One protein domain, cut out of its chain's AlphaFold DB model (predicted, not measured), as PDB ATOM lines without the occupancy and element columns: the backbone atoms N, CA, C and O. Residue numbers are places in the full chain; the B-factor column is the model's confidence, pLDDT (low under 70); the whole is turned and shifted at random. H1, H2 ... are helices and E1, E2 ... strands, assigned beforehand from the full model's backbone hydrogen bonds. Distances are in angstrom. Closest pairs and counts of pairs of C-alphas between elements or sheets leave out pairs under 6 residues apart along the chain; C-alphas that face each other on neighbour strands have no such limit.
ATOM      1  N   PRO A 332     148.594  49.162 294.655       81.81
ATOM      2  CA  PRO A 332     149.883  48.984 295.306       81.81
ATOM      3  C   PRO A 332     149.777  49.113 296.827       81.81
ATOM      4  O   PRO A 332     149.242  50.102 297.333       81.81
ATOM      5  N   ASP A 333     150.354  48.155 297.559       86.25
ATOM      6  CA  ASP A 333     150.589  48.316 298.992       86.25
ATOM      7  C   ASP A 333     151.673  49.376 299.205       86.25
ATOM      8  O   ASP A 333     152.876  49.126 299.115       86.25
ATOM      9  N   LEU A 334     151.223  50.598 299.472       86.62
ATOM     10  CA  LEU A 334     152.080  51.759 299.676       86.62
ATOM     11  C   LEU A 334     153.019  51.598 300.883       86.62
ATOM     12  O   LEU A 334     154.100  52.191 300.900       86.62
ATOM     13  N   SER A 335     152.649  50.776 301.872       88.50
ATOM     14  CA  SER A 335     153.460  50.554 303.073       88.50
ATOM     15  C   SER A 335     154.737  49.752 302.788       88.50
ATOM     16  O   SER A 335     155.763  49.968 303.447       88.50
ATOM     17  N   ALA A 336     154.723  48.924 301.735       91.12
ATOM     18  CA  ALA A 336     155.869  48.137 301.281       91.12
ATOM     19  C   ALA A 336     157.066  49.009 300.855       91.12
ATOM     20  O   ALA A 336     158.213  48.569 300.891       91.12
ATOM     21  N   TYR A 337     156.819  50.272 300.502       94.00
ATOM     22  CA  TYR A 337     157.846  51.212 300.046       94.00
ATOM     23  C   TYR A 337     158.370  52.136 301.155       94.00
ATOM     24  O   TYR A 337     159.175  53.033 300.889       94.00
ATOM     25  N   SER A 338     157.970  51.909 302.410       93.88
ATOM     26  CA  SER A 338     158.395  52.709 303.567       93.88
ATOM     27  C   SER A 338     159.905  52.661 303.834       93.88
ATOM     28  O   SER A 338     160.439  53.566 304.472       93.88
ATOM     29  N   ALA A 339     160.630  51.650 303.344       94.25
ATOM     30  CA  ALA A 339     162.094  51.596 303.401       94.25
ATOM     31  C   ALA A 339     162.780  52.487 302.345       94.25
ATOM     32  O   ALA A 339     163.943  52.845 302.521       94.25
ATOM     33  N   ILE A 340     162.062  52.869 301.284       97.38
ATOM     34  CA  ILE A 340     162.591  53.633 300.148       97.38
ATOM     35  C   ILE A 340     162.237  55.119 300.269       97.38
ATOM     36  O   ILE A 340     163.105  55.977 300.126       97.38
ATOM     37  N   PHE A 341     160.979  55.443 300.567       97.19
ATOM     38  CA  PHE A 341     160.499  56.825 300.607       97.19
ATOM     39  C   PHE A 341     160.347  57.330 302.043       97.19
ATOM     40  O   PHE A 341     160.049  56.567 302.963       97.19
ATOM     41  N   SER A 342     160.586  58.625 302.250       96.31
ATOM     42  CA  SER A 342     160.528  59.265 303.572       96.31
ATOM     43  C   SER A 342     159.196  59.954 303.877       96.31
ATOM     44  O   SER A 342     159.001  60.407 305.001       96.31
ATOM     45  N   ASP A 343     158.307  60.073 302.893       95.12
ATOM     46  CA  ASP A 343     157.071  60.854 302.973       95.12
ATOM     47  C   ASP A 343     155.890  60.128 302.299       95.12
ATOM     48  O   ASP A 343     156.103  59.333 301.381       95.12
ATOM     49  N   PRO A 344     154.639  60.413 302.712       92.31
ATOM     50  CA  PRO A 344     153.445  59.740 302.193       92.31
ATOM     51  C   PRO A 344     153.107  60.083 300.732       92.31
ATOM     52  O   PRO A 344     152.239  59.441 300.145       92.31
ATOM     53  N   LEU A 345     153.770  61.079 300.134       96.50
ATOM     54  CA  LEU A 345     153.572  61.457 298.735       96.50
ATOM     55  C   LEU A 345     154.564  60.772 297.790       96.50
ATOM     56  O   LEU A 345     154.514  61.018 296.584       96.50
ATOM     57  N   PHE A 346     155.474  59.942 298.312       96.81
ATOM     58  CA  PHE A 346     156.518  59.280 297.525       96.81
ATOM     59  C   PHE A 346     157.386  60.286 296.756       96.81
ATOM     60  O   PHE A 346     157.789  60.059 295.616       96.81
ATOM     61  N   SER A 347     157.645  61.439 297.377       96.69
ATOM     62  CA  SER A 347     158.332  62.566 296.746       96.69
ATOM     63  C   SER A 347     159.815  62.655 297.096       96.69
ATOM     64  O   SER A 347     160.567  63.383 296.443       96.69
ATOM     65  N   THR A 348     160.257  61.955 298.137       97.44
ATOM     66  CA  THR A 348     161.622  62.023 298.656       97.44
ATOM     67  C   THR A 348     162.116  60.640 299.059       97.44
ATOM     68  O   THR A 348     161.447  59.902 299.781       97.44
ATOM     69  N   LEU A 349     163.306  60.289 298.569       97.94
ATOM     70  CA  LEU A 349     164.001  59.066 298.955       97.94
ATOM     71  C   LEU A 349     164.634  59.234 300.333       97.94
ATOM     72  O   LEU A 349     165.131  60.311 300.674       97.94
ATOM     73  N   LYS A 350     164.679  58.152 301.107       97.62
ATOM     74  CA  LYS A 350     165.489  58.122 302.323       97.62
ATOM     75  C   LYS A 350     166.978  58.267 301.964       97.62
ATOM     76  O   LYS A 350     167.409  57.705 300.958       97.62
ATOM     77  N   PRO A 351     167.794  58.944 302.796       96.00
ATOM     78  CA  PRO A 351     169.216  59.161 302.502       96.00
ATOM     79  C   PRO A 351     170.040  57.879 302.305       96.00
ATOM     80  O   PRO A 351     171.085  57.919 301.668       96.00
ATOM     81  N   SER A 352     169.588  56.752 302.864       94.75
ATOM     82  CA  SER A 352     170.258  55.453 302.774       94.75
ATOM     83  C   SER A 352     169.965  54.677 301.486       94.75
ATOM     84  O   SER A 352     170.540  53.610 301.305       94.75
ATOM     85  N   VAL A 353     169.055  55.155 300.630       97.69
ATOM     86  CA  VAL A 353     168.653  54.437 299.414       97.69
ATOM     87  C   VAL A 353     169.788  54.427 298.398       97.69
ATOM     88  O   VAL A 353     170.316  55.469 298.014       97.69
ATOM     89  N   THR A 354     170.122  53.233 297.922       97.75
ATOM     90  CA  THR A 354     171.132  52.993 296.893       97.75
ATOM     91  C   THR A 354     170.495  52.593 295.561       97.75
ATOM     92  O   THR A 354     169.333  52.192 295.484       97.75
ATOM     93  N   GLN A 355     171.287  52.620 294.485       98.00
ATOM     94  CA  GLN A 355     170.856  52.108 293.179       98.00
ATOM     95  C   GLN A 355     170.477  50.615 293.227       98.00
ATOM     96  O   GLN A 355     169.621  50.173 292.461       98.00
ATOM     97  N   GLN A 356     171.088  49.832 294.126       97.75
ATOM     98  CA  GLN A 356     170.742  48.423 294.326       97.75
ATOM     99  C   GLN A 356     169.332  48.278 294.911       97.75
ATOM    100  O   GLN A 356     168.560  47.461 294.409       97.75
ATOM    101  N   ASP A 357     168.977  49.107 295.895       97.69
ATOM    102  CA  ASP A 357     167.636  49.114 296.493       97.69
ATOM    103  C   ASP A 357     166.574  49.481 295.450       97.69
ATOM    104  O   ASP A 357     165.552  48.809 295.336       97.69
ATOM    105  N   ILE A 358     166.850  50.495 294.619       97.75
ATOM    106  CA  ILE A 358     165.964  50.902 293.516       97.75
ATOM    107  C   ILE A 358     165.799  49.768 292.501       97.75
ATOM    108  O   ILE A 358     164.693  49.489 292.037       97.75
ATOM    109  N   ASN A 359     166.888  49.078 292.153       97.69
ATOM    110  CA  ASN A 359     166.845  47.987 291.185       97.69
ATOM    111  C   ASN A 359     166.001  46.797 291.653       97.69
ATOM    112  O   ASN A 359     165.425  46.129 290.791       97.69
ATOM    113  N   ALA A 360     165.922  46.579 292.968       96.62
ATOM    114  CA  ALA A 360     165.141  45.525 293.608       96.62
ATOM    115  C   ALA A 360     163.632  45.830 293.703       96.62
ATOM    116  O   ALA A 360     162.857  44.937 294.046       96.62
ATOM    117  N   ILE A 361     163.193  47.054 293.386       96.38
ATOM    118  CA  ILE A 361     161.768  47.405 293.367       96.38
ATOM    119  C   ILE A 361     161.051  46.630 292.250       96.38
ATOM    120  O   ILE A 361     161.404  46.749 291.075       96.38
ATOM    121  N   ALA A 362     160.021  45.865 292.629       93.75
ATOM    122  CA  ALA A 362     159.256  45.022 291.711       93.75
ATOM    123  C   ALA A 362     158.329  45.823 290.782       93.75
ATOM    124  O   ALA A 362     158.314  45.559 289.582       93.75
ATOM    125  N   SER A 363     157.585  46.802 291.315       93.62
ATOM    126  CA  SER A 363     156.700  47.669 290.519       93.62
ATOM    127  C   SER A 363     157.528  48.535 289.559       93.62
ATOM    128  O   SER A 363     158.327  49.362 290.020       93.62
ATOM    129  N   PRO A 364     157.343  48.406 288.230       95.31
ATOM    130  CA  PRO A 364     158.016  49.263 287.261       95.31
ATOM    131  C   PRO A 364     157.719  50.752 287.469       95.31
ATOM    132  O   PRO A 364     158.617  51.577 287.289       95.31
ATOM    133  N   PHE A 365     156.496  51.099 287.887       95.81
ATOM    134  CA  PHE A 365     156.120  52.474 288.195       95.81
ATOM    135  C   PHE A 365     156.928  53.026 289.376       95.81
ATOM    136  O   PHE A 365     157.604  54.050 289.242       95.81
ATOM    137  N   MET A 366     156.909  52.334 290.523       96.25
ATOM    138  CA  MET A 366     157.594  52.793 291.739       96.25
ATOM    139  C   MET A 366     159.113  52.815 291.564       96.25
ATOM    140  O   MET A 366     159.774  53.738 292.045       96.25
ATOM    141  N   LYS A 367     159.665  51.850 290.818       96.81
ATOM    142  CA  LYS A 367     161.076  51.837 290.419       96.81
ATOM    143  C   LYS A 367     161.433  53.060 289.579       96.81
ATOM    144  O   LYS A 367     162.432  53.716 289.862       96.81
ATOM    145  N   GLY A 368     160.617  53.381 288.573       96.94
ATOM    146  CA  GLY A 368     160.810  54.559 287.727       96.94
ATOM    147  C   GLY A 368     160.773  55.861 288.529       96.94
ATOM    148  O   GLY A 368     161.649  56.709 288.367       96.94
ATOM    149  N   LEU A 369     159.814  55.989 289.453       97.25
ATOM    150  CA  LEU A 369     159.693  57.164 290.317       97.25
ATOM    151  C   LEU A 369     160.923  57.321 291.215       97.25
ATOM    152  O   LEU A 369     161.516  58.401 291.264       97.25
ATOM    153  N   ALA A 370     161.350  56.237 291.869       97.75
ATOM    154  CA  ALA A 370     162.557  56.239 292.685       97.75
ATOM    155  C   ALA A 370     163.803  56.593 291.855       97.75
ATOM    156  O   ALA A 370     164.615  57.405 292.289       97.75
ATOM    157  N   GLN A 371     163.922  56.069 290.631       97.88
ATOM    158  CA  GLN A 371     165.041  56.384 289.742       97.88
ATOM    159  C   GLN A 371     165.079  57.863 289.337       97.88
ATOM    160  O   GLN A 371     166.146  58.473 289.373       97.88
ATOM    161  N   CYS A 372     163.941  58.462 288.968       97.12
ATOM    162  CA  CYS A 372     163.888  59.884 288.612       97.12
ATOM    163  C   CYS A 372     164.286  60.787 289.787       97.12
ATOM    164  O   CYS A 372     164.982  61.787 289.600       97.12
ATOM    165  N   LEU A 373     163.864  60.428 291.004       97.38
ATOM    166  CA  LEU A 373     164.262  61.132 292.222       97.38
ATOM    167  C   LEU A 373     165.758  60.969 292.504       97.38
ATOM    168  O   LEU A 373     166.420  61.955 292.810       97.38
ATOM    169  N   PHE A 374     166.299  59.756 292.360       97.38
ATOM    170  CA  PHE A 374     167.721  59.467 292.564       97.38
ATOM    171  C   PHE A 374     168.618  60.222 291.570       97.38
ATOM    172  O   PHE A 374     169.658  60.755 291.948       97.38
ATOM    173  N   ASN A 375     168.177  60.340 290.314       96.12
ATOM    174  CA  ASN A 375     168.894  61.055 289.256       96.12
ATOM    175  C   ASN A 375     168.701  62.582 289.299       96.12
ATOM    176  O   ASN A 375     169.284  63.283 288.475       96.12
ATOM    177  N   ASN A 376     167.879  63.106 290.216       94.62
ATOM    178  CA  ASN A 376     167.491  64.520 290.286       94.62
ATOM    179  C   ASN A 376     166.861  65.075 288.991       94.62
ATOM    180  O   ASN A 376     166.958  66.270 288.721       94.62
ATOM    181  N   THR A 377     166.187  64.235 288.198       93.25
ATOM    182  CA  THR A 377     165.469  64.680 286.986       93.25
ATOM    183  C   THR A 377     164.015  65.056 287.266       93.25
ATOM    184  O   THR A 377     163.330  65.572 286.396       93.25
ATOM    185  N   TYR A 378     163.521  64.792 288.476       94.75
ATOM    186  CA  TYR A 378     162.131  65.020 288.860       94.75
ATOM    187  C   TYR A 378     161.877  66.472 289.304       94.75
ATOM    188  O   TYR A 378     162.364  66.895 290.358       94.75
ATOM    189  N   THR A 379     161.063  67.232 288.562       94.19
ATOM    190  CA  THR A 379     160.795  68.655 288.861       94.19
ATOM    191  C   THR A 379     159.820  68.828 290.031       94.19
ATOM    192  O   THR A 379     158.645  69.169 289.860       94.19
ATOM    193  N   LYS A 380     160.310  68.630 291.263       94.44
ATOM    194  CA  LYS A 380     159.493  68.686 292.491       94.44
ATOM    195  C   LYS A 380     158.674  69.971 292.626       94.44
ATOM    196  O   LYS A 380     157.554  69.899 293.106       94.44
ATOM    197  N   LYS A 381     159.190  71.116 292.157       93.06
ATOM    198  CA  LYS A 381     158.523  72.429 292.233       93.06
ATOM    199  C   LYS A 381     157.068  72.412 291.744       93.06
ATOM    200  O   LYS A 381     156.225  73.069 292.346       93.06
ATOM    201  N   TYR A 382     156.792  71.690 290.659       94.38
ATOM    202  CA  TYR A 382     155.454  71.607 290.062       94.38
ATOM    203  C   TYR A 382     154.746  70.297 290.396       94.38
ATOM    204  O   TYR A 382     153.523  70.256 290.493       94.38
ATOM    205  N   ARG A 383     155.504  69.219 290.600       96.62
ATOM    206  CA  ARG A 383     154.922  67.902 290.863       96.62
ATOM    207  C   ARG A 383     154.456  67.746 292.302       96.62
ATOM    208  O   ARG A 383     153.400  67.168 292.516       96.62
ATOM    209  N   VAL A 384     155.201  68.298 293.258       97.44
ATOM    210  CA  VAL A 384     154.962  68.158 294.697       97.44
ATOM    211  C   VAL A 384     154.541  69.514 295.247       97.44
ATOM    212  O   VAL A 384     155.369  70.405 295.436       97.44
ATOM    213  N   GLN A 385     153.241  69.699 295.453       96.56
ATOM    214  CA  GLN A 385     152.670  70.995 295.813       96.56
ATOM    215  C   GLN A 385     151.601  70.866 296.893       96.56
ATOM    216  O   GLN A 385     150.896  69.860 296.984       96.56
ATOM    217  N   ASN A 386     151.444  71.952 297.652       97.12
ATOM    218  CA  ASN A 386     150.342  72.123 298.585       97.12
ATOM    219  C   ASN A 386     149.263  72.995 297.946       97.12
ATOM    220  O   ASN A 386     149.553  74.072 297.418       97.12
ATOM    221  N   PHE A 387     148.012  72.560 298.043       96.94
ATOM    222  CA  PHE A 387     146.860  73.254 297.486       96.94
ATOM    223  C   PHE A 387     145.896  73.638 298.594       96.94
ATOM    224  O   PHE A 387     145.457  72.818 299.392       96.94
ATOM    225  N   THR A 388     145.556  74.919 298.647       95.44
ATOM    226  CA  THR A 388     144.646  75.446 299.665       95.44
ATOM    227  C   THR A 388     143.209  75.463 299.165       95.44
ATOM    228  O   THR A 388     142.984  75.688 297.973       95.44
ATOM    229  N   ALA A 389     142.256  75.356 300.087       95.69
ATOM    230  CA  ALA A 389     140.846  75.542 299.788       95.69
ATOM    231  C   ALA A 389     140.506  76.992 299.388       95.69
ATOM    232  O   ALA A 389     141.137  77.962 299.845       95.69
ATOM    233  N   TYR A 390     139.467  77.118 298.562       95.88
ATOM    234  CA  TYR A 390     138.801  78.370 298.195       95.88
ATOM    235  C   TYR A 390     137.301  78.277 298.473       95.88
ATOM    236  O   TYR A 390     136.736  77.187 298.509       95.88
ATOM    237  N   LYS A 391     136.633  79.420 298.655       94.44
ATOM    238  CA  LYS A 391     135.190  79.433 298.919       94.44
ATOM    239  C   LYS A 391     134.425  78.965 297.680       94.44
ATOM    240  O   LYS A 391     134.822  79.315 296.569       94.44
ATOM    241  N   LYS A 392     133.323  78.220 297.834       93.62
ATOM    242  CA  LYS A 392     132.490  77.807 296.688       93.62
ATOM    243  C   LYS A 392     132.017  79.040 295.901       93.62
ATOM    244  O   LYS A 392     131.479  79.989 296.477       93.62
ATOM    245  N   ASN A 393     132.193  79.020 294.576       90.75
ATOM    246  CA  ASN A 393     131.812  80.147 293.710       90.75
ATOM    247  C   ASN A 393     130.302  80.433 293.773       90.75
ATOM    248  O   ASN A 393     129.895  81.591 293.784       90.75
ATOM    249  N   GLU A 394     129.470  79.397 293.897       89.19
ATOM    250  CA  GLU A 394     128.020  79.538 294.083       89.19
ATOM    251  C   GLU A 394     127.666  80.292 295.375       89.19
ATOM    252  O   GLU A 394     126.798  81.170 295.374       89.19
ATOM    253  N   SER A 395     128.384  80.013 296.463       91.62
ATOM    254  CA  SER A 395     128.197  80.679 297.753       91.62
ATOM    255  C   SER A 395     128.588  82.157 297.682       91.62
ATOM    256  O   SER A 395     127.876  83.007 298.219       91.62
ATOM    257  N   ILE A 396     129.667  82.496 296.963       89.31
ATOM    258  CA  ILE A 396     130.046  83.891 296.666       89.31
ATOM    259  C   ILE A 396     128.957  84.578 295.827       89.31
ATOM    260  O   ILE A 396     128.486  85.656 296.198       89.31
ATOM    261  N   ASN A 397     128.536  83.947 294.726       84.50
ATOM    262  CA  ASN A 397     127.524  84.466 293.805       84.50
ATOM    263  C   ASN A 397     126.209  84.758 294.539       84.50
ATOM    264  O   ASN A 397     125.655  85.848 294.414       84.50
ATOM    265  N   THR A 398     125.742  83.829 295.370       87.00
ATOM    266  CA  THR A 398     124.498  83.977 296.135       87.00
ATOM    267  C   THR A 398     124.612  85.064 297.200       87.00
ATOM    268  O   THR A 398     123.726  85.915 297.313       87.00
ATOM    269  N   GLN A 399     125.715  85.081 297.953       88.62
ATOM    270  CA  GLN A 399     125.915  86.022 299.053       88.62
ATOM    271  C   GLN A 399     126.044  87.472 298.566       88.62
ATOM    272  O   GLN A 399     125.426  88.378 299.134       88.62
ATOM    273  N   TYR A 400     126.856  87.700 297.533       83.75
ATOM    274  CA  TYR A 400     127.202  89.045 297.068       83.75
ATOM    275  C   TYR A 400     126.451  89.472 295.819       83.75
ATOM    276  O   TYR A 400     126.491  90.650 295.465       83.75
ATOM    277  N   LYS A 401     125.717  88.548 295.193       80.44
ATOM    278  CA  LYS A 401     124.963  88.800 293.972       80.44
ATOM    279  C   LYS A 401     125.882  89.293 292.839       80.44
ATOM    280  O   LYS A 401     125.605  90.290 292.182       80.44
ATOM    281  N   ILE A 402     126.991  88.591 292.629       77.31
ATOM    282  CA  ILE A 402     127.997  88.884 291.592       77.31
ATOM    283  C   ILE A 402     128.162  87.682 290.653       77.31
ATOM    284  O   ILE A 402     127.759  86.572 291.005       77.31
ATOM    285  N   GLY A 403     128.705  87.908 289.451       71.38
ATOM    286  CA  GLY A 403     129.076  86.823 288.528       71.38
ATOM    287  C   GLY A 403     130.206  85.970 289.102       71.38
ATOM    288  O   GLY A 403     130.775  86.379 290.109       71.38
ATOM    289  N   ASN A 404     130.475  84.806 288.487       78.25
ATOM    290  CA  ASN A 404     131.058  83.616 289.134       78.25
ATOM    291  C   ASN A 404     132.315  83.859 289.973       78.25
ATOM    292  O   ASN A 404     132.195  84.437 291.013       78.25
ATOM    293  N   TYR A 405     133.458  83.267 289.738       87.81
ATOM    294  CA  TYR A 405     134.803  83.707 290.139       87.81
ATOM    295  C   TYR A 405     135.691  82.635 289.499       87.81
ATOM    296  O   TYR A 405     135.194  81.758 288.778       87.81
ATOM    297  N   ASN A 406     136.999  82.690 289.693       92.00
ATOM    298  CA  ASN A 406     137.887  81.728 289.068       92.00
ATOM    299  C   ASN A 406     137.530  80.289 289.499       92.00
ATOM    300  O   ASN A 406     137.508  79.960 290.687       92.00
ATOM    301  N   ALA A 407     137.222  79.429 288.525       93.19
ATOM    302  CA  ALA A 407     136.974  77.997 288.719       93.19
ATOM    303  C   ALA A 407     138.265  77.148 288.650       93.19
ATOM    304  O   ALA A 407     138.202  75.921 288.724       93.19
ATOM    305  N   TYR A 408     139.419  77.812 288.518       96.62
ATOM    306  CA  TYR A 408     140.755  77.255 288.291       96.62
ATOM    307  C   TYR A 408     141.794  77.905 289.229       96.62
ATOM    308  O   TYR A 408     142.867  78.335 288.813       96.62
ATOM    309  N   GLU A 409     141.469  78.054 290.516       96.12
ATOM    310  CA  GLU A 409     142.302  78.803 291.483       96.12
ATOM    311  C   GLU A 409     143.674  78.191 291.775       96.12
ATOM    312  O   GLU A 409     144.610  78.891 292.171       96.12
ATOM    313  N   ASN A 410     143.781  76.877 291.614       97.06
ATOM    314  CA  ASN A 410     144.952  76.080 291.949       97.06
ATOM    315  C   ASN A 410     145.525  75.438 290.672       97.06
ATOM    316  O   ASN A 410     145.340  74.237 290.472       97.06
ATOM    317  N   PRO A 411     146.187  76.200 289.782       97.75
ATOM    318  CA  PRO A 411     146.921  75.622 288.662       97.75
ATOM    319  C   PRO A 411     147.998  74.669 289.176       97.75
ATOM    320  O   PRO A 411     148.713  74.981 290.130       97.75
ATOM    321  N   ALA A 412     148.113  73.507 288.535       97.06
ATOM    322  CA  ALA A 412     149.180  72.548 288.801       97.06
ATOM    323  C   ALA A 412     150.468  72.906 288.043       97.06
ATOM    324  O   ALA A 412     151.556  72.519 288.463       97.06
ATOM    325  N   GLY A 413     150.366  73.673 286.947       96.94
ATOM    326  CA  GLY A 413     151.504  73.973 286.069       96.94
ATOM    327  C   GLY A 413     151.905  72.793 285.193       96.94
ATOM    328  O   GLY A 413     153.022  72.754 284.682       96.94
ATOM    329  N   ILE A 414     151.010  71.815 285.058       98.00
ATOM    330  CA  ILE A 414     151.222  70.558 284.350       98.00
ATOM    331  C   ILE A 414     150.152  70.438 283.270       98.00
ATOM    332  O   ILE A 414     148.972  70.704 283.512       98.00
ATOM    333  N   VAL A 415     150.586  70.030 282.086       98.00
ATOM    334  CA  VAL A 415     149.734  69.741 280.937       98.00
ATOM    335  C   VAL A 415     149.568  68.241 280.821       98.00
ATOM    336  O   VAL A 415     150.535  67.474 280.871       98.00
ATOM    337  N   PHE A 416     148.322  67.829 280.657       97.62
ATOM    338  CA  PHE A 416     147.941  66.444 280.474       97.62
ATOM    339  C   PHE A 416     147.609  66.169 279.015       97.62
ATOM    340  O   PHE A 416     147.163  67.049 278.278       97.62
ATOM    341  N   GLN A 417     147.823  64.924 278.614       94.69
ATOM    342  CA  GLN A 417     147.523  64.441 277.274       94.69
ATOM    343  C   GLN A 417     146.331  63.478 277.338       94.69
ATOM    344  O   GLN A 417     146.220  62.713 278.304       94.69
ATOM    345  N   PRO A 418     145.438  63.492 276.334       94.62
ATOM    346  CA  PRO A 418     144.334  62.544 276.279       94.62
ATOM    347  C   PRO A 418     144.862  61.113 276.128       94.62
ATOM    348  O   PRO A 418     145.951  60.895 275.599       94.62
ATOM    349  N   ASN A 419     144.068  60.136 276.559       92.75
ATOM    350  CA  ASN A 419     144.377  58.706 276.499       92.75
ATOM    351  C   ASN A 419     145.652  58.311 277.262       92.75
ATOM    352  O   ASN A 419     146.320  57.339 276.909       92.75
ATOM    353  N   THR A 420     145.991  59.052 278.319       92.75
ATOM    354  CA  THR A 420     147.113  58.726 279.207       92.75
ATOM    355  C   THR A 420     146.625  58.234 280.562       92.75
ATOM    356  O   THR A 420     145.517  58.542 281.003       92.75
ATOM    357  N   THR A 421     147.462  57.442 281.228       93.56
ATOM    358  CA  THR A 421     147.237  57.016 282.610       93.56
ATOM    359  C   THR A 421     148.087  57.875 283.532       93.56
ATOM    360  O   THR A 421     149.297  57.987 283.347       93.56
ATOM    361  N   VAL A 422     147.450  58.492 284.518       94.69
ATOM    362  CA  VAL A 422     148.071  59.415 285.465       94.69
ATOM    363  C   VAL A 422     147.969  58.828 286.859       94.69
ATOM    364  O   VAL A 422     146.883  58.456 287.295       94.69
ATOM    365  N   VAL A 423     149.092  58.793 287.571       95.94
ATOM    366  CA  VAL A 423     149.116  58.485 289.001       95.94
ATOM    367  C   VAL A 423     149.288  59.781 289.792       95.94
ATOM    368  O   VAL A 423     150.117  60.628 289.450       95.94
ATOM    369  N   ILE A 424     148.485  59.947 290.842       97.62
ATOM    370  CA  ILE A 424     148.617  61.036 291.815       97.62
ATOM    371  C   ILE A 424     148.620  60.445 293.218       97.62
ATOM    372  O   ILE A 424     147.723  59.681 293.580       97.62
ATOM    373  N   PHE A 425     149.597  60.849 294.024       97.44
ATOM    374  CA  PHE A 425     149.560  60.622 295.464       97.44
ATOM    375  C   PHE A 425     148.988  61.853 296.150       97.44
ATOM    376  O   PHE A 425     149.467  62.959 295.907       97.44
ATOM    377  N   ALA A 426     147.967  61.675 296.982       95.88
ATOM    378  CA  ALA A 426     147.351  62.763 297.733       95.88
ATOM    379  C   ALA A 426     147.439  62.517 299.237       95.88
ATOM    380  O   ALA A 426     147.376  61.377 299.691       95.88
ATOM    381  N   ASN A 427     147.543  63.587 300.015       93.94
ATOM    382  CA  ASN A 427     147.521  63.539 301.468       93.94
ATOM    383  C   ASN A 427     146.707  64.708 302.043       93.94
ATOM    384  O   ASN A 427     146.503  65.725 301.375       93.94
ATOM    385  N   ASP A 428     146.289  64.561 303.301       92.00
ATOM    386  CA  ASP A 428     145.613  65.586 304.110       92.00
ATOM    387  C   ASP A 428     144.203  65.987 303.638       92.00
ATOM    388  O   ASP A 428     143.664  67.010 304.063       92.00
ATOM    389  N   ILE A 429     143.542  65.167 302.812       90.06
ATOM    390  CA  ILE A 429     142.117  65.349 302.499       90.06
ATOM    391  C   ILE A 429     141.312  64.982 303.754       90.06
ATOM    392  O   ILE A 429     141.136  63.805 304.072       90.06
ATOM    393  N   SER A 430     140.889  66.005 304.499       75.56
ATOM    394  CA  SER A 430     140.465  65.899 305.902       75.56
ATOM    395  C   SER A 430     138.993  65.541 306.130       75.56
ATOM    396  O   SER A 430     138.639  65.147 307.241       75.56
ATOM    397  N   SER A 431     138.114  65.656 305.125       66.94
ATOM    398  CA  SER A 431     136.696  65.300 305.281       66.94
ATOM    399  C   SER A 431     136.050  64.782 303.998       66.94
ATOM    400  O   SER A 431     136.389  65.195 302.889       66.94
ATOM    401  N   ALA A 432     135.051  63.906 304.153       60.28
ATOM    402  CA  ALA A 432     134.253  63.398 303.038       60.28
ATOM    403  C   ALA A 432     133.436  64.498 302.324       60.28
ATOM    404  O   ALA A 432     133.060  64.313 301.168       60.28
ATOM    405  N   SER A 433     133.170  65.635 302.978       64.50
ATOM    406  CA  SER A 433     132.467  66.785 302.388       64.50
ATOM    407  C   SER A 433     133.390  67.716 301.594       64.50
ATOM    408  O   SER A 433     132.937  68.374 300.658       64.50
ATOM    409  N   ASN A 434     134.682  67.758 301.923       81.81
ATOM    410  CA  ASN A 434     135.687  68.595 301.267       81.81
ATOM    411  C   ASN A 434     136.322  67.847 300.087       81.81
ATOM    412  O   ASN A 434     137.496  67.483 300.116       81.81
ATOM    413  N   LYS A 435     135.518  67.591 299.050       86.38
ATOM    414  CA  LYS A 435     135.965  66.880 297.849       86.38
ATOM    415  C   LYS A 435     137.026  67.673 297.088       86.38
ATOM    416  O   LYS A 435     136.938  68.894 296.947       86.38
ATOM    417  N   VAL A 436     138.004  66.943 296.570       94.19
ATOM    418  CA  VAL A 436     139.116  67.471 295.785       94.19
ATOM    419  C   VAL A 436     139.117  66.756 294.448       94.19
ATOM    420  O   VAL A 436     138.936  65.541 294.398       94.19
ATOM    421  N   TYR A 437     139.343  67.500 293.370       96.75
ATOM    422  CA  TYR A 437     139.425  66.929 292.033       96.75
ATOM    423  C   TYR A 437     140.669  67.424 291.305       96.75
ATOM    424  O   TYR A 437     141.011  68.605 291.392       96.75
ATOM    425  N   LEU A 438     141.289  66.556 290.508       98.31
ATOM    426  CA  LEU A 438     142.071  67.009 289.366       98.31
ATOM    427  C   LEU A 438     141.086  67.427 288.274       98.31
ATOM    428  O   LEU A 438     140.319  66.606 287.783       98.31
ATOM    429  N   LYS A 439     141.111  68.693 287.880       98.12
ATOM    430  CA  LYS A 439     140.342  69.242 286.768       98.12
ATOM    431  C   LYS A 439     141.285  69.533 285.608       98.12
ATOM    432  O   LYS A 439     142.296  70.198 285.808       98.12
ATOM    433  N   ILE A 440     140.964  69.049 284.412       98.38
ATOM    434  CA  ILE A 440     141.768  69.270 283.203       98.38
ATOM    435  C   ILE A 440     140.907  69.989 282.180       98.38
ATOM    436  O   ILE A 440     139.857  69.470 281.798       98.38
ATOM    437  N   ARG A 441     141.365  71.156 281.722       96.31
ATOM    438  CA  ARG A 441     140.673  71.972 280.722       96.31
ATOM    439  C   ARG A 441     141.588  72.309 279.557       96.31
ATOM    440  O   ARG A 441     142.717  72.759 279.758       96.31
ATOM    441  N   ASP A 442     141.069  72.156 278.346       96.00
ATOM    442  CA  ASP A 442     141.770  72.552 277.132       96.00
ATOM    443  C   ASP A 442     141.471  74.007 276.736       96.00
ATOM    444  O   ASP A 442     140.521  74.287 276.016       96.00
ATOM    445  N   PHE A 443     142.302  74.944 277.186       93.62
ATOM    446  CA  PHE A 443     142.258  76.353 276.779       93.62
ATOM    447  C   PHE A 443     142.817  76.638 275.371       93.62
ATOM    448  O   PHE A 443     142.791  77.786 274.938       93.62
ATOM    449  N   ALA A 444     143.364  75.642 274.668       92.56
ATOM    450  CA  ALA A 444     143.855  75.793 273.298       92.56
ATOM    451  C   ALA A 444     142.750  75.547 272.263       92.56
ATOM    452  O   ALA A 444     142.811  76.077 271.158       92.56
ATOM    453  N   THR A 445     141.731  74.760 272.624       91.00
ATOM    454  CA  THR A 445     140.515  74.616 271.824       91.00
ATOM    455  C   THR A 445     139.606  75.826 272.061       91.00
ATOM    456  O   THR A 445     138.812  75.855 273.006       91.00
ATOM    457  N   GLU A 446     139.769  76.823 271.192       87.25
ATOM    458  CA  GLU A 446     139.025  78.088 271.156       87.25
ATOM    459  C   GLU A 446     137.757  77.970 270.287       87.25
ATOM    460  O   GLU A 446     137.637  77.057 269.469       87.25
ATOM    461  N   GLY A 447     136.808  78.901 270.426       65.50
ATOM    462  CA  GLY A 447     135.620  78.935 269.553       65.50
ATOM    463  C   GLY A 447     134.391  79.654 270.107       65.50
ATOM    464  O   GLY A 447     133.289  79.501 269.564       65.50
ATOM    465  N   GLY A 448     134.545  80.444 271.174       60.03
ATOM    466  CA  GLY A 448     133.457  81.241 271.739       60.03
ATOM    467  C   GLY A 448     132.221  80.405 272.104       60.03
ATOM    468  O   GLY A 448     132.322  79.315 272.658       60.03
ATOM    469  N   THR A 449     131.017  80.899 271.799       53.28
ATOM    470  CA  THR A 449     129.750  80.203 272.114       53.28
ATOM    471  C   THR A 449     129.451  78.996 271.220       53.28
ATOM    472  O   THR A 449     128.479  78.287 271.476       53.28
ATOM    473  N   SER A 450     130.229  78.779 270.156       56.81
ATOM    474  CA  SER A 450     129.968  77.752 269.139       56.81
ATOM    475  C   SER A 450     130.763  76.463 269.361       56.81
ATOM    476  O   SER A 450     130.368  75.422 268.839       56.81
ATOM    477  N   GLN A 451     131.838  76.505 270.156       68.81
ATOM    478  CA  GLN A 451     132.669  75.345 270.478       68.81
ATOM    479  C   GLN A 451     132.965  75.312 271.977       68.81
ATOM    480  O   GLN A 451     133.515  76.253 272.543       68.81
ATOM    481  N   VAL A 452     132.590  74.216 272.636       75.56
ATOM    482  CA  VAL A 452     132.837  74.031 274.069       75.56
ATOM    483  C   VAL A 452     134.225  73.426 274.250       75.56
ATOM    484  O   VAL A 452     134.462  72.297 273.821       75.56
ATOM    485  N   SER A 453     135.134  74.158 274.899       87.38
ATOM    486  CA  SER A 453     136.453  73.638 275.269       87.38
ATOM    487  C   SER A 453     136.314  72.364 276.120       87.38
ATOM    488  O   SER A 453     135.627  72.414 277.152       87.38
ATOM    489  N   PRO A 454     136.957  71.244 275.738       92.56
ATOM    490  CA  PRO A 454     136.922  70.009 276.510       92.56
ATOM    491  C   PRO A 454     137.376  70.206 277.958       92.56
ATOM    492  O   PRO A 454     138.386  70.859 278.234       92.56
ATOM    493  N   GLU A 455     136.639  69.602 278.884       94.31
ATOM    494  CA  GLU A 455     136.942  69.643 280.309       94.31
ATOM    495  C   GLU A 455     136.454  68.370 280.997       94.31
ATOM    496  O   GLU A 455     135.325  67.943 280.766       94.31
ATOM    497  N   ASN A 456     137.274  67.803 281.883       95.00
ATOM    498  CA  ASN A 456     136.865  66.727 282.785       95.00
ATOM    499  C   ASN A 456     137.437  66.935 284.186       95.00
ATOM    500  O   ASN A 456     138.421  67.652 284.389       95.00
ATOM    501  N   SER A 457     136.793  66.314 285.173       95.44
ATOM    502  CA  SER A 457     137.220  66.324 286.572       95.44
ATOM    503  C   SER A 457     137.301  64.900 287.114       95.44
ATOM    504  O   SER A 457     136.414  64.088 286.867       95.44
ATOM    505  N   TYR A 458     138.351  64.624 287.879       94.75
ATOM    506  CA  TYR A 458     138.669  63.324 288.458       94.75
ATOM    507  C   TYR A 458     138.781  63.476 289.973       94.75
ATOM    508  O   TYR A 458     139.628  64.234 290.444       94.75
ATOM    509  N   GLU A 459     137.908  62.812 290.733       92.75
ATOM    510  CA  GLU A 459     137.931  62.873 292.201       92.75
ATOM    511  C   GLU A 459     139.237  62.273 292.734       92.75
ATOM    512  O   GLU A 459     139.680  61.225 292.265       92.75
ATOM    513  N   LEU A 460     139.852  62.949 293.705       93.50
ATOM    514  CA  LEU A 460     141.056  62.496 294.392       93.50
ATOM    515  C   LEU A 460     140.712  62.014 295.805       93.50
ATOM    516  O   LEU A 460     139.906  62.625 296.510       93.50
ATOM    517  N   LYS A 461     141.386  60.949 296.237       88.88
ATOM    518  CA  LYS A 461     141.372  60.404 297.601       88.88
ATOM    519  C   LYS A 461     142.788  60.364 298.168       88.88
ATOM    520  O   LYS A 461     143.752  60.331 297.407       88.88
ATOM    521  N   ASN A 462     142.920  60.341 299.495       90.00
ATOM    522  CA  ASN A 462     144.226  60.151 300.133       90.00
ATOM    523  C   ASN A 462     144.886  58.850 299.643       90.00
ATOM    524  O   ASN A 462     144.212  57.844 299.414       90.00
ATOM    525  N   GLY A 463     146.209  58.873 299.506       91.25
ATOM    526  CA  GLY A 463     147.002  57.779 298.963       91.25
ATOM    527  C   GLY A 463     147.016  57.757 297.436       91.25
ATOM    528  O   GLY A 463     147.133  58.797 296.786       91.25
ATOM    529  N   PHE A 464     146.959  56.553 296.871       92.50
ATOM    530  CA  PHE A 464     147.118  56.285 295.443       92.50
ATOM    531  C   PHE A 464     145.839  56.579 294.645       92.50
ATOM    532  O   PHE A 464     144.758  56.071 294.956       92.50
ATOM    533  N   ASN A 465     145.987  57.357 293.572       93.44
ATOM    534  CA  ASN A 465     144.940  57.653 292.600       93.44
ATOM    535  C   ASN A 465     145.440  57.288 291.205       93.44
ATOM    536  O   ASN A 465     146.434  57.856 290.759       93.44
ATOM    537  N   LEU A 466     144.734  56.393 290.510       93.62
ATOM    538  CA  LEU A 466     144.982  56.082 289.105       93.62
ATOM    539  C   LEU A 466     143.869  56.676 288.242       93.62
ATOM    540  O   LEU A 466     142.704  56.303 288.370       93.62
ATOM    541  N   LEU A 467     144.232  57.591 287.352       94.12
ATOM    542  CA  LEU A 467     143.300  58.365 286.543       94.12
ATOM    543  C   LEU A 467     143.526  58.063 285.061       94.12
ATOM    544  O   LEU A 467     144.643  58.184 284.559       94.12
ATOM    545  N   LYS A 468     142.458  57.700 284.345       93.06
ATOM    546  CA  LYS A 468     142.471  57.552 282.882       93.06
ATOM    547  C   LYS A 468     142.030  58.875 282.258       93.06
ATOM    548  O   LYS A 468     140.855  59.234 282.326       93.06
ATOM    549  N   ILE A 469     142.978  59.617 281.695       94.75
ATOM    550  CA  ILE A 469     142.738  60.956 281.157       94.75
ATOM    551  C   ILE A 469     142.074  60.861 279.787       94.75
ATOM    552  O   ILE A 469     142.562  60.167 278.900       94.75
ATOM    553  N   THR A 470     140.976  61.586 279.598       94.44
ATOM    554  CA  THR A 470     140.142  61.530 278.386       94.44
ATOM    555  C   THR A 470     140.305  62.766 277.505       94.44
ATOM    556  O   THR A 470     140.209  62.653 276.287       94.44
ATOM    557  N   ASN A 471     140.614  63.933 278.084       94.88
ATOM    558  CA  ASN A 471     140.963  65.149 277.346       94.88
ATOM    559  C   ASN A 471     142.326  65.696 277.782       94.88
ATOM    560  O   ASN A 471     142.701  65.598 278.949       94.88
ATOM    561  N   GLY A 472     143.054  66.291 276.837       95.75
ATOM    562  CA  GLY A 472     144.266  67.045 277.149       95.75
ATOM    563  C   GLY A 472     143.956  68.437 277.693       95.75
ATOM    564  O   GLY A 472     142.806  68.877 277.672       95.75
ATOM    565  N   GLY A 473     144.991  69.125 278.170       97.75
ATOM    566  CA  GLY A 473     144.899  70.518 278.609       97.75
ATOM    567  C   GLY A 473     145.664  70.814 279.894       97.75
ATOM    568  O   GLY A 473     146.421  69.981 280.397       97.75
ATOM    569  N   LEU A 474     145.456  72.017 280.427       98.38
ATOM    570  CA  LEU A 474     146.051  72.469 281.684       98.38
ATOM    571  C   LEU A 474     145.341  71.824 282.877       98.38
ATOM    572  O   LEU A 474     144.110  71.733 282.912       98.38
ATOM    573  N   GLY A 475     146.128  71.363 283.850       98.25
ATOM    574  CA  GLY A 475     145.642  70.751 285.081       98.25
ATOM    575  C   GLY A 475     145.477  71.737 286.234       98.25
ATOM    576  O   GLY A 475     146.344  72.575 286.492       98.25
ATOM    577  N   TYR A 476     144.396  71.565 286.990       98.50
ATOM    578  CA  TYR A 476     144.022  72.372 288.146       98.50
ATOM    579  C   TYR A 476     143.526  71.487 289.286       98.50
ATOM    580  O   TYR A 476     142.840  70.495 289.056       98.50
ATOM    581  N   ILE A 477     143.811  71.864 290.529       98.25
ATOM    582  CA  ILE A 477     143.279  71.180 291.709       98.25
ATOM    583  C   ILE A 477     142.019  71.899 292.184       98.25
ATOM    584  O   ILE A 477     142.065  72.912 292.885       98.25
ATOM    585  N   SER A 478     140.865  71.376 291.787       97.25
ATOM    586  CA  SER A 478     139.569  71.890 292.214       97.25
ATOM    587  C   SER A 478     139.348  71.536 293.684       97.25
ATOM    588  O   SER A 478     139.004  70.401 294.013       97.25
ATOM    589  N   TYR A 479     139.573  72.515 294.561       96.62
ATOM    590  CA  TYR A 479     139.381  72.393 296.002       96.62
ATOM    591  C   TYR A 479     138.561  73.581 296.523       96.62
ATOM    592  O   TYR A 479     139.102  74.608 296.945       96.62
ATOM    593  N   TYR A 480     137.234  73.441 296.446       94.31
ATOM    594  CA  TYR A 480     136.272  74.485 296.799       94.31
ATOM    595  C   TYR A 480     135.333  74.028 297.916       94.31
ATOM    596  O   TYR A 480     134.601  73.053 297.762       94.31
ATOM    597  N   THR A 481     135.307  74.759 299.028       92.44
ATOM    598  CA  THR A 481     134.454  74.460 300.185       92.44
ATOM    599  C   THR A 481     134.074  75.727 300.948       92.44
ATOM    600  O   THR A 481     134.782  76.730 300.901       92.44
ATOM    601  N   ASP A 482     132.927  75.699 301.628       91.19
ATOM    602  CA  ASP A 482     132.512  76.754 302.564       91.19
ATOM    603  C   ASP A 482     132.988  76.486 304.000       91.19
ATOM    604  O   ASP A 482     132.796  77.327 304.878       91.19
ATOM    605  N   ASP A 483     133.632  75.339 304.233       89.69
ATOM    606  CA  ASP A 483     134.303  75.027 305.488       89.69
ATOM    607  C   ASP A 483     135.496  75.971 305.697       89.69
ATOM    608  O   ASP A 483     136.534  75.873 305.040       89.69
ATOM    609  N   THR A 484     135.348  76.904 306.637       87.12
ATOM    610  CA  THR A 484     136.387  77.886 306.962       87.12
ATOM    611  C   THR A 484     137.603  77.278 307.661       87.12
ATOM    612  O   THR A 484     138.622  77.958 307.768       87.12
ATOM    613  N   ALA A 485     137.511  76.033 308.144       89.12
ATOM    614  CA  ALA A 485     138.602  75.301 308.784       89.12
ATOM    615  C   ALA A 485     139.337  74.347 307.820       89.12
ATOM    616  O   ALA A 485     140.258  73.646 308.240       89.12
ATOM    617  N   ALA A 486     138.963  74.326 306.536       90.25
ATOM    618  CA  ALA A 486     139.581  73.470 305.532       90.25
ATOM    619  C   ALA A 486     141.094  73.739 305.396       90.25
ATOM    620  O   ALA A 486     141.527  74.813 304.965       90.25
ATOM    621  N   ALA A 487     141.896  72.741 305.773       92.31
ATOM    622  CA  ALA A 487     143.351  72.789 305.707       92.31
ATOM    623  C   ALA A 487     143.865  72.593 304.267       92.31
ATOM    624  O   ALA A 487     143.165  72.023 303.432       92.31
ATOM    625  N   PRO A 488     145.084  73.055 303.936       95.44
ATOM    626  CA  PRO A 488     145.723  72.702 302.675       95.44
ATOM    627  C   PRO A 488     145.919  71.189 302.536       95.44
ATOM    628  O   PRO A 488     146.204  70.510 303.517       95.44
ATOM    629  N   ILE A 489     145.833  70.703 301.302       96.62
ATOM    630  CA  ILE A 489     146.155  69.323 300.931       96.62
ATOM    631  C   ILE A 489     147.510  69.269 300.235       96.62
ATOM    632  O   ILE A 489     147.939  70.263 299.644       96.62
ATOM    633  N   SER A 490     148.142  68.103 300.237       97.31
ATOM    634  CA  SER A 490     149.453  67.912 299.615       97.31
ATOM    635  C   SER A 490     149.348  66.864 298.512       97.31
ATOM    636  O   SER A 490     148.770  65.803 298.740       97.31
ATOM    637  N   LEU A 491     149.881  67.141 297.321       98.31
ATOM    638  CA  LEU A 491     149.834  66.215 296.185       98.31
ATOM    639  C   LEU A 491     151.218  65.988 295.582       98.31
ATOM    640  O   LEU A 491     152.026  66.913 295.526       98.31
ATOM    641  N   ASN A 492     151.431  64.788 295.045       98.31
ATOM    642  CA  ASN A 492     152.496  64.473 294.104       98.31
ATOM    643  C   ASN A 492     151.903  64.001 292.764       98.31
ATOM    644  O   ASN A 492     151.330  62.914 292.676       98.31
ATOM    645  N   ILE A 493     152.025  64.837 291.732       97.88
ATOM    646  CA  ILE A 493     151.510  64.612 290.377       97.88
ATOM    647  C   ILE A 493     152.630  64.027 289.511       97.88
ATOM    648  O   ILE A 493     153.516  64.737 289.021       97.88
ATOM    649  N   THR A 494     152.599  62.711 289.299       96.62
ATOM    650  CA  THR A 494     153.750  61.974 288.754       96.62
ATOM    651  C   THR A 494     153.768  61.841 287.234       96.62
ATOM    652  O   THR A 494     154.686  61.236 286.690       96.62
ATOM    653  N   ALA A 495     152.764  62.379 286.551       94.19
ATOM    654  CA  ALA A 495     152.611  62.312 285.102       94.19
ATOM    655  C   ALA A 495     152.333  63.704 284.514       94.19
ATOM    656  O   ALA A 495     152.323  64.700 285.241       94.19
ATOM    657  N   GLY A 496     152.151  63.778 283.196       95.56
ATOM    658  CA  GLY A 496     152.010  65.041 282.473       95.56
ATOM    659  C   GLY A 496     153.337  65.781 282.289       95.56
ATOM    660  O   GLY A 496     154.379  65.391 282.825       95.56
ATOM    661  N   ILE A 497     153.286  66.847 281.498       96.69
ATOM    662  CA  ILE A 497     154.445  67.642 281.088       96.69
ATOM    663  C   ILE A 497     154.405  68.977 281.830       96.69
ATOM    664  O   ILE A 497     153.366  69.638 281.864       96.69
ATOM    665  N   VAL A 498     155.518  69.385 282.437       96.62
ATOM    666  CA  VAL A 498     155.605  70.663 283.156       96.62
ATOM    667  C   VAL A 498     155.524  71.825 282.162       96.62
ATOM    668  O   VAL A 498     156.410  72.004 281.337       96.62
ATOM    669  N   ASN A 499     154.467  72.632 282.265       96.50
ATOM    670  CA  ASN A 499     154.291  73.873 281.503       96.50
ATOM    671  C   ASN A 499     154.735  75.107 282.298       96.50
ATOM    672  O   ASN A 499     155.217  76.076 281.713       96.50
TER     673      ASN A 499
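Overview. This is residues 332 to 499 of the 653 residues of the protein "Peptidase M60 domain-containing protein" of Chryseobacterium arthrosphaerae (UniProt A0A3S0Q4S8). What is the main picture? A sandwich of two four-stranded sheets makes the body, with a small head of H1, H2, H3 and the loop 338 to 354 at one end of the long axis and a loop arm with H5 at the other. The two sheets are only partly face to face, their best planes 39 degrees apart. What is it made of? The printed part has 168 residues, with five named helices and eight named strands in the order H1, H2, H3, H4, E1, H5, E2 to E8; the class is mixed, helices and strands, with under half of the residues in named elements. The sheets, E1 E8 E3 E6 and E2 E7 E4 E5, are antiparallel, and the whole is compact, with a radius of gyration of the C-alphas of 17.8 A and spans of 60 by 38 by 23 A.

Along the chain. Where are the helices? H1 is residues 334 to 337, beginning at C-alpha 334 (152.080, 51.759, 299.676); H2 is 355 to 359; H3 is 364 to 374, 15.0 A long; H4 is 380 to 383; H5 is 393 to 400, 10.6 A long. Where are the strands? E1 is 384 to 387, E2 411 to 416, E3 420 to 427 with 22.8 A, E4 436 to 441, E5 455 to 460, E6 463 to 469 with 18.6 A, E7 473 to 478 and E8 489 to 493. E8 ends at C-alpha 493 (151.510, 64.612, 290.377).

Arrangement. How do the helices stand? H2 and H3 touch, the closest C-alphas being Ile 358 and Lys 367, 5.9 A apart, while H4 only grazes both sheets. In H2, H3 and H5 every O i to N i+4 pair is within hydrogen-bond range; H1 and H4 are too short for such a pair. How are the strands joined? In one strongly twisted sheet, within hydrogen-bond range are N 387 and O 489 of E1 and E8, 2.8 A, N 427 and O 490 of E3 and E8, 2.8 A, and N 422 and O 467 of E3 and E6, 2.8 A. In the other, also strongly twisted, they are N 412 and O 475 of E2 and E7, 2.9 A, N 439 and O 476 of E4 and E7, 2.8 A, and N 458 and O 438 of the hairpin E4 and E5, 2.8 A. What is the winding? It is a jelly roll, one long hairpin wound over both sheets, pairing E1 with E8, E2 with E7, E3 with E6 and E4 with E5.

Size, cuts and confidence. How large is it? The C-alphas farthest apart, of Gln 356 and Lys 401, are 61.0 A apart. Are there cuts or long links? The printed part has no cut; the links H1 to H2 and E4 to E5 are long. Where is confidence low? Residues 431 to 433 and 447 to 451 are under 70.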